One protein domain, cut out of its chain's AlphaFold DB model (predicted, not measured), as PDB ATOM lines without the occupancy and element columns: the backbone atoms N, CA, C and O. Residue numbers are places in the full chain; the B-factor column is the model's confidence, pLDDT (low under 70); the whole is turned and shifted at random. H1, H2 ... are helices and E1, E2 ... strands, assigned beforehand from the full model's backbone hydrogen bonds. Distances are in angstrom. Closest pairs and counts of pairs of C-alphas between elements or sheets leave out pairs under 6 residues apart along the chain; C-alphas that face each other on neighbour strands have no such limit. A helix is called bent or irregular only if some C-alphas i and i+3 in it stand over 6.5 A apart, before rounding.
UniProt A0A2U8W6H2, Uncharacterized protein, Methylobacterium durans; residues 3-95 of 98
ATOM      1  N   ASN A   3     173.147 217.336 250.815       96.00
ATOM      2  CA  ASN A   3     172.026 217.102 249.905       96.00
ATOM      3  C   ASN A   3     171.384 218.447 249.553       96.00
ATOM      4  O   ASN A   3     170.836 219.130 250.420       96.00
ATOM      5  N   LEU A   4     171.447 218.831 248.286       97.06
ATOM      6  CA  LEU A   4     170.929 220.087 247.774       97.06
ATOM      7  C   LEU A   4     169.572 219.826 247.117       97.06
ATOM      8  O   LEU A   4     169.471 219.125 246.109       97.06
ATOM      9  N   ARG A   5     168.530 220.392 247.727       95.31
ATOM     10  CA  ARG A   5     167.145 220.367 247.238       95.31
ATOM     11  C   ARG A   5     166.938 221.300 246.041       95.31
ATOM     12  O   ARG A   5     167.762 222.182 245.790       95.31
ATOM     13  N   SER A   6     165.814 221.129 245.350       95.00
ATOM     14  CA  SER A   6     165.439 221.895 244.156       95.00
ATOM     15  C   SER A   6     165.463 223.407 244.380       95.00
ATOM     16  O   SER A   6     165.912 224.141 243.510       95.00
ATOM     17  N   GLU A   7     165.095 223.903 245.562       94.19
ATOM     18  CA  GLU A   7     165.124 225.340 245.871       94.19
ATOM     19  C   GLU A   7     166.551 225.911 245.907       94.19
ATOM     20  O   GLU A   7     166.741 227.115 245.743       94.19
ATOM     21  N   ARG A   8     167.563 225.062 246.132       96.00
ATOM     22  CA  ARG A   8     168.978 225.459 246.154       96.00
ATOM     23  C   ARG A   8     169.638 225.330 244.781       96.00
ATOM     24  O   ARG A   8     170.546 226.097 244.484       96.00
ATOM     25  N   THR A   9     169.226 224.357 243.969       97.62
ATOM     26  CA  THR A   9     169.872 224.056 242.678       97.62
ATOM     27  C   THR A   9     169.098 224.571 241.472       97.62
ATOM     28  O   THR A   9     169.703 224.824 240.439       97.62
ATOM     29  N   GLY A  10     167.782 224.735 241.577       97.56
ATOM     30  CA  GLY A  10     166.889 224.959 240.436       97.56
ATOM     31  C   GLY A  10     166.622 223.690 239.618       97.56
ATOM     32  O   GLY A  10     165.988 223.761 238.570       97.56
ATOM     33  N   LEU A  11     167.103 222.528 240.075       98.19
ATOM     34  CA  LEU A  11     166.975 221.252 239.372       98.19
ATOM     35  C   LEU A  11     165.769 220.453 239.892       98.19
ATOM     36  O   LEU A  11     165.446 220.538 241.078       98.19
ATOM     37  N   PRO A  12     165.129 219.623 239.047       97.19
ATOM     38  CA  PRO A  12     163.970 218.814 239.441       97.19
ATOM     39  C   PRO A  12     164.334 217.574 240.284       97.19
ATOM     40  O   PRO A  12     163.479 216.737 240.559       97.19
ATOM     41  N   PHE A  13     165.594 217.445 240.703       97.19
ATOM     42  CA  PHE A  13     166.131 216.324 241.472       97.19
ATOM     43  C   PHE A  13     167.127 216.818 242.530       97.19
ATOM     44  O   PHE A  13     167.587 217.962 242.508       97.19
ATOM     45  N   VAL A  14     167.466 215.941 243.474       97.75
ATOM     46  CA  VAL A  14     168.439 216.233 244.531       97.75
ATOM     47  C   VAL A  14     169.847 216.066 243.982       97.75
ATOM     48  O   VAL A  14     170.145 215.056 243.344       97.75
ATOM     49  N   VAL A  15     170.720 217.028 244.275       98.12
ATOM     50  CA  VAL A  15     172.160 216.931 244.005       98.12
ATOM     51  C   VAL A  15     172.902 216.690 245.308       98.12
ATOM     52  O   VAL A  15     172.628 217.332 246.315       98.12
ATOM     53  N   PHE A  16     173.870 215.788 245.292       97.56
ATOM     54  CA  PHE A  16     174.713 215.483 246.433       97.56
ATOM     55  C   PHE A  16     176.144 215.896 246.128       97.56
ATOM     56  O   PHE A  16     176.707 215.486 245.108       97.56
ATOM     57  N   ILE A  17     176.732 216.666 247.038       97.50
ATOM     58  CA  ILE A  17     178.124 217.113 246.960       97.50
ATOM     59  C   ILE A  17     178.911 216.588 248.160       97.50
ATOM     60  O   ILE A  17     178.385 216.440 249.268       97.50
ATOM     61  N   SER A  18     180.188 216.303 247.966       96.50
ATOM     62  CA  SER A  18     181.095 215.889 249.033       96.50
ATOM     63  C   SER A  18     182.494 216.409 248.762       96.50
ATOM     64  O   SER A  18     182.827 216.707 247.620       96.50
ATOM     65  N   GLN A  19     183.308 216.465 249.810       96.75
ATOM     66  CA  GLN A  19     184.753 216.573 249.665       96.75
ATOM     67  C   GLN A  19     185.325 215.242 249.142       96.75
ATOM     68  O   GLN A  19     184.635 214.214 249.148       96.75
ATOM     69  N   LYS A  20     186.578 215.270 248.684       95.12
ATOM     70  CA  LYS A  20     187.264 214.141 248.048       95.12
ATOM     71  C   LYS A  20     187.407 212.905 248.933       95.12
ATOM     72  O   LYS A  20     187.314 211.800 248.412       95.12
ATOM     73  N   ASP A  21     187.671 213.083 250.227       90.75
ATOM     74  CA  ASP A  21     187.796 212.000 251.223       90.75
ATOM     75  C   ASP A  21     188.639 210.793 250.737       90.75
ATOM     76  O   ASP A  21     188.222 209.637 250.754       90.75
ATOM     77  N   GLY A  22     189.825 211.072 250.177       91.31
ATOM     78  CA  GLY A  22     190.743 210.043 249.665       91.31
ATOM     79  C   GLY A  22     190.364 209.412 248.315       91.31
ATOM     80  O   GLY A  22     191.074 208.521 247.836       91.31
ATOM     81  N   ALA A  23     189.295 209.868 247.655       92.56
ATOM     82  CA  ALA A  23     188.914 209.391 246.330       92.56
ATOM     83  C   ALA A  23     190.026 209.620 245.289       92.56
ATOM     84  O   ALA A  23     190.674 210.664 245.238       92.56
ATOM     85  N   ARG A  24     190.226 208.630 244.408       94.06
ATOM     86  CA  ARG A  24     191.231 208.682 243.327       94.06
ATOM     87  C   ARG A  24     190.739 209.374 242.054       94.06
ATOM     88  O   ARG A  24     191.527 209.599 241.144       94.06
ATOM     89  N   HIS A  25     189.442 209.647 241.961       93.69
ATOM     90  CA  HIS A  25     188.841 210.325 240.818       93.69
ATOM     91  C   HIS A  25     188.763 211.839 241.048       93.69
ATOM     92  O   HIS A  25     188.858 212.307 242.181       93.69
ATOM     93  N   ASP A  26     188.567 212.584 239.964       95.56
ATOM     94  CA  ASP A  26     188.263 214.017 240.014       95.56
ATOM     95  C   ASP A  26     186.853 214.271 240.591       95.56
ATOM     96  O   ASP A  26     186.108 213.320 240.864       95.56
ATOM     97  N   VAL A  27     186.490 215.540 240.775       97.38
ATOM     98  CA  VAL A  27     185.219 215.999 241.345       97.38
ATOM     99  C   VAL A  27     184.009 215.288 240.733       97.38
ATOM    100  O   VAL A  27     183.847 215.176 239.511       97.38
ATOM    101  N   ARG A  28     183.128 214.805 241.614       97.25
ATOM    102  CA  ARG A  28     181.853 214.189 241.249       97.25
ATOM    103  C   ARG A  28     180.704 214.806 242.019       97.25
ATOM    104  O   ARG A  28     180.839 215.163 243.186       97.25
ATOM    105  N   VAL A  29     179.552 214.821 241.370       97.62
ATOM    106  CA  VAL A  29     178.263 215.028 242.019       97.62
ATOM    107  C   VAL A  29     177.449 213.753 241.892       97.62
ATOM    108  O   VAL A  29     177.568 213.020 240.904       97.62
ATOM    109  N   LYS A  30     176.622 213.469 242.895       97.69
ATOM    110  CA  LYS A  30     175.594 212.436 242.759       97.69
ATOM    111  C   LYS A  30     174.224 213.073 242.617       97.69
ATOM    112  O   LYS A  30     174.026 214.212 243.028       97.69
ATOM    113  N   VAL A  31     173.285 212.331 242.054       97.88
ATOM    114  CA  VAL A  31     171.910 212.778 241.837       97.88
ATOM    115  C   VAL A  31     170.917 211.686 242.194       97.88
ATOM    116  O   VAL A  31     171.212 210.498 242.060       97.88
ATOM    117  N   SER A  32     169.729 212.081 242.637       96.81
ATOM    118  CA  SER A  32     168.603 211.166 242.824       96.81
ATOM    119  C   SER A  32     167.267 211.903 242.774       96.81
ATOM    120  O   SER A  32     167.188 213.108 243.007       96.81
ATOM    121  N   ALA A  33     166.186 211.154 242.555       93.00
ATOM    122  CA  ALA A  33     164.831 211.704 242.588       93.00
ATOM    123  C   ALA A  33     164.390 212.163 243.995       93.00
ATOM    124  O   ALA A  33     163.466 212.958 244.117       93.00
ATOM    125  N   SER A  34     165.017 211.662 245.070       91.44
ATOM    126  CA  SER A  34     164.659 212.037 246.443       91.44
ATOM    127  C   SER A  34     165.850 211.991 247.401       91.44
ATOM    128  O   SER A  34     166.794 211.228 247.206       91.44
ATOM    129  N   ALA A  35     165.785 212.764 248.488       89.31
ATOM    130  CA  ALA A  35     166.847 212.813 249.494       89.31
ATOM    131  C   ALA A  35     167.011 211.497 250.283       89.31
ATOM    132  O   ALA A  35     168.072 211.264 250.858       89.31
ATOM    133  N   LYS A  36     165.973 210.648 250.326       88.44
ATOM    134  CA  LYS A  36     166.027 209.309 250.925       88.44
ATOM    135  C   LYS A  36     166.229 208.296 249.805       88.44
ATOM    136  O   LYS A  36     165.277 207.918 249.133       88.44
ATOM    137  N   VAL A  37     167.476 207.898 249.594       88.06
ATOM    138  CA  VAL A  37     167.871 207.065 248.458       88.06
ATOM    139  C   VAL A  37     168.945 206.072 248.888       88.06
ATOM    140  O   VAL A  37     169.782 206.391 249.739       88.06
ATOM    141  N   ARG A  38     168.913 204.861 248.334       86.19
ATOM    142  CA  ARG A  38     169.998 203.888 248.492       86.19
ATOM    143  C   ARG A  38     171.144 204.204 247.535       86.19
ATOM    144  O   ARG A  38     170.963 204.873 246.526       86.19
ATOM    145  N   ALA A  39     172.347 203.730 247.845       81.38
ATOM    146  CA  ALA A  39     173.531 204.065 247.053       81.38
ATOM    147  C   ALA A  39     173.425 203.634 245.573       81.38
ATOM    148  O   ALA A  39     173.943 204.332 244.707       81.38
ATOM    149  N   ASP A  40     172.736 202.527 245.294       83.94
ATOM    150  CA  ASP A  40     172.487 201.959 243.962       83.94
ATOM    151  C   ASP A  40     171.412 202.708 243.154       83.94
ATOM    152  O   ASP A  40     171.368 202.618 241.930       83.94
ATOM    153  N   GLU A  41     170.574 203.500 243.820       87.81
ATOM    154  CA  GLU A  41     169.544 204.330 243.187       87.81
ATOM    155  C   GLU A  41     170.069 205.721 242.780       87.81
ATOM    156  O   GLU A  41     169.358 206.493 242.125       87.81
ATOM    157  N   MET A  42     171.310 206.054 243.156       95.44
ATOM    158  CA  MET A  42     171.957 207.321 242.812       95.44
ATOM    159  C   MET A  42     172.620 207.251 241.435       95.44
ATOM    160  O   MET A  42     173.234 206.251 241.072       95.44
ATOM    161  N   GLY A  43     172.563 208.349 240.690       97.25
ATOM    162  CA  GLY A  43     173.434 208.583 239.541       97.25
ATOM    163  C   GLY A  43     174.711 209.286 239.972       97.25
ATOM    164  O   GLY A  43     174.651 210.202 240.786       97.25
ATOM    165  N   SER A  44     175.862 208.895 239.432       97.62
ATOM    166  CA  SER A  44     177.147 209.559 239.674       97.62
ATOM    167  C   SER A  44     177.636 210.237 238.402       97.62
ATOM    168  O   SER A  44     177.750 209.597 237.354       97.62
ATOM    169  N   TYR A  45     177.999 211.511 238.505       98.31
ATOM    170  CA  TYR A  45     178.458 212.339 237.397       98.31
ATOM    171  C   TYR A  45     179.811 212.961 237.730       98.31
ATOM    172  O   TYR A  45     179.965 213.581 238.780       98.31
ATOM    173  N   ALA A  46     180.799 212.804 236.847       98.19
ATOM    174  CA  ALA A  46     182.002 213.629 236.902       98.19
ATOM    175  C   ALA A  46     181.619 215.067 236.561       98.19
ATOM    176  O   ALA A  46     180.796 215.265 235.671       98.19
ATOM    177  N   ALA A  47     182.193 216.048 237.259       97.25
ATOM    178  CA  ALA A  47     181.892 217.457 237.005       97.25
ATOM    179  C   ALA A  47     182.828 218.080 235.951       97.25
ATOM    180  O   ALA A  47     182.501 219.109 235.368       97.25
ATOM    181  N   ARG A  48     183.985 217.453 235.683       94.50
ATOM    182  CA  ARG A  48     185.010 217.953 234.755       94.50
ATOM    183  C   ARG A  48     185.565 216.833 233.853       94.50
ATOM    184  O   ARG A  48     186.371 216.025 234.312       94.50
ATOM    185  N   PRO A  49     185.180 216.777 232.564       94.44
ATOM    186  CA  PRO A  49     183.948 217.345 232.000       94.44
ATOM    187  C   PRO A  49     182.694 216.667 232.582       94.44
ATOM    188  O   PRO A  49     182.794 215.575 233.153       94.44
ATOM    189  N   CYS A  50     181.521 217.288 232.407       97.00
ATOM    190  CA  CYS A  50     180.249 216.697 232.823       97.00
ATOM    191  C   CYS A  50     180.005 215.372 232.086       97.00
ATOM    192  O   CYS A  50     179.867 215.346 230.864       97.00
ATOM    193  N   ARG A  51     179.975 214.247 232.811       97.31
ATOM    194  CA  ARG A  51     179.613 212.944 232.230       97.31
ATOM    195  C   ARG A  51     179.090 211.973 233.271       97.31
ATOM    196  O   ARG A  51     179.607 211.920 234.387       97.31
ATOM    197  N   HIS A  52     178.123 211.150 232.875       97.94
ATOM    198  CA  HIS A  52     177.696 210.000 233.670       97.94
ATOM    199  C   HIS A  52     178.877 209.040 233.881       97.94
ATOM    200  O   HIS A  52     179.680 208.805 232.975       97.94
ATOM    201  N   THR A  53     179.017 208.535 235.104       96.75
ATOM    202  CA  THR A  53     180.126 207.656 235.506       96.75
ATOM    203  C   THR A  53     179.658 206.332 236.081       96.75
ATOM    204  O   THR A  53     180.337 205.335 235.867       96.75
ATOM    205  N   ASP A  54     178.549 206.321 236.824       95.31
ATOM    206  CA  ASP A  54     178.043 205.126 237.497       95.31
ATOM    207  C   ASP A  54     176.578 205.308 237.934       95.31
ATOM    208  O   ASP A  54     176.071 206.435 237.998       95.31
ATOM    209  N   GLY A  55     175.910 204.203 238.256       94.75
ATOM    210  CA  GLY A  55     174.567 204.177 238.827       94.75
ATOM    211  C   GLY A  55     173.470 204.651 237.872       94.75
ATOM    212  O   GLY A  55     173.623 204.632 236.646       94.75
ATOM    213  N   ARG A  56     172.333 205.075 238.433       94.50
ATOM    214  CA  ARG A  56     171.148 205.441 237.645       94.50
ATOM    215  C   ARG A  56     171.404 206.697 236.813       94.50
ATOM    216  O   ARG A  56     171.645 207.774 237.347       94.50
ATOM    217  N   ARG A  57     171.301 206.570 235.493       96.25
ATOM    218  CA  ARG A  57     171.465 207.697 234.573       96.25
ATOM    219  C   ARG A  57     170.197 208.552 234.513       96.25
ATOM    220  O   ARG A  57     169.090 208.016 234.445       96.25
ATOM    221  N   LEU A  58     170.367 209.871 234.524       97.06
ATOM    222  CA  LEU A  58     169.295 210.831 234.282       97.06
ATOM    223  C   LEU A  58     168.826 210.761 232.815       97.06
ATOM    224  O   LEU A  58     169.614 210.452 231.916       97.06
ATOM    225  N   PRO A  59     167.553 211.081 232.535       97.12
ATOM    226  CA  PRO A  59     167.088 211.351 231.184       97.12
ATOM    227  C   PRO A  59     167.915 212.460 230.501       97.12
ATOM    228  O   PRO A  59     168.338 213.404 231.169       97.12
ATOM    229  N   PRO A  60     168.063 212.444 229.161       97.00
ATOM    230  CA  PRO A  60     168.922 213.400 228.452       97.00
ATOM    231  C   PRO A  60     168.612 214.885 228.693       97.00
ATOM    232  O   PRO A  60     169.506 215.722 228.618       97.00
ATOM    233  N   HIS A  61     167.352 215.243 228.959       97.31
ATOM    234  CA  HIS A  61     166.979 216.630 229.252       97.31
ATOM    235  C   HIS A  61     167.436 217.065 230.654       97.31
ATOM    236  O   HIS A  61     167.908 218.184 230.817       97.31
ATOM    237  N   GLU A  62     167.359 216.172 231.641       97.94
ATOM    238  CA  GLU A  62     167.859 216.400 232.999       97.94
ATOM    239  C   GLU A  62     169.390 216.421 233.044       97.94
ATOM    240  O   GLU A  62     169.957 217.236 233.768       97.94
ATOM    241  N   GLU A  63     170.068 215.605 232.225       98.00
ATOM    242  CA  GLU A  63     171.532 215.668 232.083       98.00
ATOM    243  C   GLU A  63     172.000 217.044 231.598       98.00
ATOM    244  O   GLU A  63     172.972 217.569 232.131       98.00
ATOM    245  N   LYS A  64     171.278 217.673 230.658       98.12
ATOM    246  CA  LYS A  64     171.594 219.035 230.192       98.12
ATOM    247  C   LYS A  64     171.406 220.090 231.282       98.12
ATOM    248  O   LYS A  64     172.195 221.024 231.371       98.12
ATOM    249  N   LEU A  65     170.367 219.951 232.108       98.56
ATOM    250  CA  LEU A  65     170.153 220.848 233.249       98.56
ATOM    251  C   LEU A  65     171.264 220.675 234.292       98.56
ATOM    252  O   LEU A  65     171.780 221.664 234.809       98.56
ATOM    253  N   LEU A  66     171.656 219.426 234.570       98.56
ATOM    254  CA  LEU A  66     172.770 219.121 235.462       98.56
ATOM    255  C   LEU A  66     174.082 219.708 234.936       98.56
ATOM    256  O   LEU A  66     174.807 220.327 235.704       98.56
ATOM    257  N   GLU A  67     174.375 219.534 233.648       98.50
ATOM    258  CA  GLU A  67     175.566 220.078 232.995       98.50
ATOM    259  C   GLU A  67     175.622 221.602 233.120       98.50
ATOM    260  O   GLU A  67     176.595 222.123 233.660       98.50
ATOM    261  N   ALA A  68     174.547 222.308 232.763       98.44
ATOM    262  CA  ALA A  68     174.478 223.763 232.893       98.44
ATOM    263  C   ALA A  68     174.641 224.234 234.353       98.44
ATOM    264  O   ALA A  68     175.310 225.232 234.632       98.44
ATOM    265  N   TRP A  69     174.059 223.507 235.313       98.62
ATOM    266  CA  TRP A  69     174.221 223.821 236.731       98.62
ATOM    267  C   TRP A  69     175.651 223.554 237.223       98.62
ATOM    268  O   TRP A  69     176.188 224.358 237.988       98.62
ATOM    269  N   ILE A  70     176.289 222.469 236.771       98.50
ATOM    270  CA  ILE A  70     177.692 222.158 237.067       98.50
ATOM    271  C   ILE A  70     178.599 223.239 236.489       98.50
ATOM    272  O   ILE A  70     179.426 223.762 237.225       98.50
ATOM    273  N   GLU A  71     178.434 223.623 235.224       98.25
ATOM    274  CA  GLU A  71     179.223 224.687 234.591       98.25
ATOM    275  C   GLU A  71     179.124 225.994 235.382       98.25
ATOM    276  O   GLU A  71     180.132 226.637 235.685       98.25
ATOM    277  N   LYS A  72     177.909 226.344 235.821       98.38
ATOM    278  CA  LYS A  72     177.660 227.517 236.663       98.38
ATOM    279  C   LYS A  72     178.302 227.417 238.048       98.38
ATOM    280  O   LYS A  72     178.524 228.455 238.662       98.38
ATOM    281  N   ASN A  73     178.596 226.226 238.565       98.56
ATOM    282  CA  ASN A  73     179.066 226.006 239.939       98.56
ATOM    283  C   ASN A  73     180.424 225.291 240.025       98.56
ATOM    284  O   ASN A  73     180.848 224.917 241.115       98.56
ATOM    285  N   ILE A  74     181.133 225.108 238.908       98.25
ATOM    286  CA  ILE A  74     182.317 224.242 238.863       98.25
ATOM    287  C   ILE A  74     183.427 224.715 239.802       98.25
ATOM    288  O   ILE A  74     184.093 223.883 240.413       98.25
ATOM    289  N   ASP A  75     183.589 226.028 239.964       98.38
ATOM    290  CA  ASP A  75     184.577 226.617 240.872       98.38
ATOM    291  C   ASP A  75     184.321 226.198 242.328       98.38
ATOM    292  O   ASP A  75     185.147 225.512 242.928       98.38
ATOM    293  N   VAL A  76     183.130 226.496 242.863       98.38
ATOM    294  CA  VAL A  76     182.754 226.124 244.238       98.38
ATOM    295  C   VAL A  76     182.753 224.606 244.439       98.38
ATOM    296  O   VAL A  76     183.214 224.132 245.474       98.38
ATOM    297  N   LEU A  77     182.297 223.826 243.450       98.38
ATOM    298  CA  LEU A  77     182.317 222.362 243.518       98.38
ATOM    299  C   LEU A  77     183.744 221.815 243.612       98.38
ATOM    300  O   LEU A  77     183.982 220.891 244.382       98.38
ATOM    301  N   THR A  78     184.685 222.389 242.858       98.25
ATOM    302  CA  THR A  78     186.095 221.970 242.862       98.25
ATOM    303  C   THR A  78     186.772 222.367 244.170       98.25
ATOM    304  O   THR A  78     187.364 221.525 244.835       98.25
ATOM    305  N   ARG A  79     186.619 223.624 244.595       98.38
ATOM    306  CA  ARG A  79     187.232 224.129 245.833       98.38
ATOM    307  C   ARG A  79     186.708 223.404 247.069       98.38
ATOM    308  O   ARG A  79     187.467 223.106 247.986       98.38
ATOM    309  N   TYR A  80     185.418 223.070 247.085       98.25
ATOM    310  CA  TYR A  80     184.856 222.216 248.125       98.25
ATOM    311  C   TYR A  80     185.386 220.782 248.027       98.25
ATOM    312  O   TYR A  80     185.801 220.223 249.037       98.25
ATOM    313  N   TRP A  81     185.442 220.197 246.827       97.88
ATOM    314  CA  TRP A  81     186.000 218.858 246.608       97.88
ATOM    315  C   TRP A  81     187.432 218.718 247.145       97.88
ATOM    316  O   TRP A  81     187.718 217.758 247.864       97.88
ATOM    317  N   ASP A  82     188.297 219.688 246.850       96.88
ATOM    318  CA  ASP A  82     189.713 219.685 247.232       96.88
ATOM    319  C   ASP A  82     189.968 220.123 248.686       96.88
ATOM    320  O   ASP A  82     191.096 220.031 249.168       96.88
ATOM    321  N   GLY A  83     188.925 220.540 249.409       96.12
ATOM    322  CA  GLY A  83     189.021 220.942 250.813       96.12
ATOM    323  C   GLY A  83     189.501 222.378 251.036       96.12
ATOM    324  O   GLY A  83     189.746 222.753 252.178       96.12
ATOM    325  N   GLU A  84     189.601 223.203 249.988       97.75
ATOM    326  CA  GLU A  84     189.835 224.648 250.138       97.75
ATOM    327  C   GLU A  84     188.657 225.346 250.825       97.75
ATOM    328  O   GLU A  84     188.838 226.308 251.569       97.75
ATOM    329  N   ILE A  85     187.438 224.870 250.557       97.94
ATOM    330  CA  ILE A  85     186.261 225.204 251.356       97.94
ATOM    331  C   ILE A  85     186.088 224.077 252.376       97.94
ATOM    332  O   ILE A  85     185.695 222.964 252.022       97.94
ATOM    333  N   GLU A  86     186.414 224.370 253.633       95.62
ATOM    334  CA  GLU A  86     186.417 223.386 254.719       95.62
ATOM    335  C   GLU A  86     184.993 223.041 255.182       95.62
ATOM    336  O   GLU A  86     184.656 221.868 255.350       95.62
ATOM    337  N   TYR A  87     184.132 224.053 255.321       96.69
ATOM    338  CA  TYR A  87     182.788 223.896 255.872       96.69
ATOM    339  C   TYR A  87     181.722 223.794 254.783       96.69
ATOM    340  O   TYR A  87     181.723 224.510 253.778       96.69
ATOM    341  N   THR A  88     180.755 222.899 254.998       96.75
ATOM    342  CA  THR A  88     179.651 222.698 254.050       96.75
ATOM    343  C   THR A  88     178.809 223.967 253.909       96.75
ATOM    344  O   THR A  88     178.372 224.282 252.803       96.75
ATOM    345  N   GLU A  89     178.582 224.713 254.992       97.06
ATOM    346  CA  GLU A  89     177.788 225.944 254.979       97.06
ATOM    347  C   GLU A  89     178.371 227.001 254.030       97.06
ATOM    348  O   GLU A  89     177.617 227.629 253.284       97.06
ATOM    349  N   ASP A  90     179.699 227.127 253.990       97.88
ATOM    350  CA  ASP A  90     180.408 228.075 253.126       97.88
ATOM    351  C   ASP A  90     180.277 227.705 251.648       97.88
ATOM    352  O   ASP A  90     180.035 228.571 250.800       97.88
ATOM    353  N   ALA A  91     180.376 226.409 251.329       97.56
ATOM    354  CA  ALA A  91     180.138 225.919 249.976       97.56
ATOM    355  C   ALA A  91     178.691 226.209 249.564       97.56
ATOM    356  O   ALA A  91     178.434 226.765 248.497       97.56
ATOM    357  N   LEU A  92     177.730 225.903 250.441       97.00
ATOM    358  CA  LEU A  92     176.312 226.146 250.194       97.00
ATOM    359  C   LEU A  92     175.975 227.638 250.034       97.00
ATOM    360  O   LEU A  92     175.033 227.955 249.307       97.00
ATOM    361  N   GLY A  93     176.712 228.541 250.685       97.06
ATOM    362  CA  GLY A  93     176.579 229.991 250.519       97.06
ATOM    363  C   GLY A  93     177.016 230.505 249.142       97.06
ATOM    364  O   GLY A  93     176.559 231.562 248.716       97.06
ATOM    365  N   GLN A  94     177.851 229.744 248.429       97.94
ATOM    366  CA  GLN A  94     178.388 230.101 247.111       97.94
ATOM    367  C   GLN A  94     177.674 229.392 245.947       97.94
ATOM    368  O   GLN A  94     177.854 229.780 244.792       97.94
ATOM    369  N   ILE A  95     176.849 228.376 246.228       98.06
ATOM    370  CA  ILE A  95     176.067 227.670 245.206       98.06
ATOM    371  C   ILE A  95     175.036 228.606 244.572       98.06
ATOM    372  O   ILE A  95     174.203 229.215 245.246       98.06
TER     373      ILE A  95
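What this domain is: This is residues 3 to 95 of the 98 residues of an uncharacterized protein of Methylobacterium durans (UniProt A0A2U8W6H2). A strongly twisted sheet of four strands, in the order E1, E2, E3, E4, has one long kinked helix, H2, packed slantwise over one face. The short helix H3 folds back onto the last part of H2, and the tiny helix H1 sits by E1 at the edge of the sheet. The printed part has 93 residues, with three named helices and four named strands in the order H1, E1, E2, E3, E4, H2, H3; the sheet is antiparallel throughout and the class is mixed, helices and strands. The whole is compact, with a radius of gyration of the C-alphas of 12.2 A, and rounded, spanning 32 by 29 by 25 A.

How they stand to each other: Residues 3 to 4 pair, antiparallel, with residues 15 to 16 of E1 (residues 14 to 17). H1 (residues 6 to 9) only grazes the sheet; its closest C-alpha pair with E1 is Ser 6 and Val 14, 6.4 A apart. E1, E2 (residues 28 to 32), E3 (residues 43 to 47) and E4 (residues 50 to 55) form a meander, each strand the antiparallel neighbour of the one before, and each successive pair is a hairpin. N 16 and O 30 are 2.8 A apart between E1 and E2, N 31 and O 43 2.8 A between E2 and E3, and N 46 and O 51 2.9 A between E3 and E4, within hydrogen-bond range. H2 (residues 60 to 81) is on the sheet at a height over the sheet of 7.0 A, with a kink of 74 degrees near residue 73; it is irregular, C-alphas 72 and 75 being 8.1 A apart. It lies over E3 and only just over E2, with 3 C-alphas falling on E2, and runs slantwise to the strands, at 44 degrees to E3 on the local plane. Its closest C-alphas to E3 are those of Ile 70 and Ala 47, 6.3 A apart. H3 (residues 88 to 94) touches residues 76 to 80 of H2 alone, the closest C-alphas being those of Ala 91 and Tyr 80, 6.3 A apart. Their lines stand at a steep tilt of 67 degrees, only just short of about perpendicular, and run opposite ways. H3 is not on the sheet. Each O i to N i+4 pair of H3 is within hydrogen-bond range, as are 16 of 18 in H2; H1 is too short for such a pair.

Where its parts are: H1 begins at C-alpha 6, (165.439, 221.895, 244.156). E2 is 13.7 A long, E3 12.5 A and E4 15.0 A. H2 is 25.5 A long, from C-alpha 60 at (168.922, 213.400, 228.452). H3, 10.2 A long, ends at C-alpha 94, (178.388, 230.101, 247.111).

The domain as a whole: The C-alphas farthest apart, those of Pro 60 and Glu 86, are 33.1 A apart. The printed part has no cut and no long link. Its mean pLDDT is 96.0, and no printed residue is under 70.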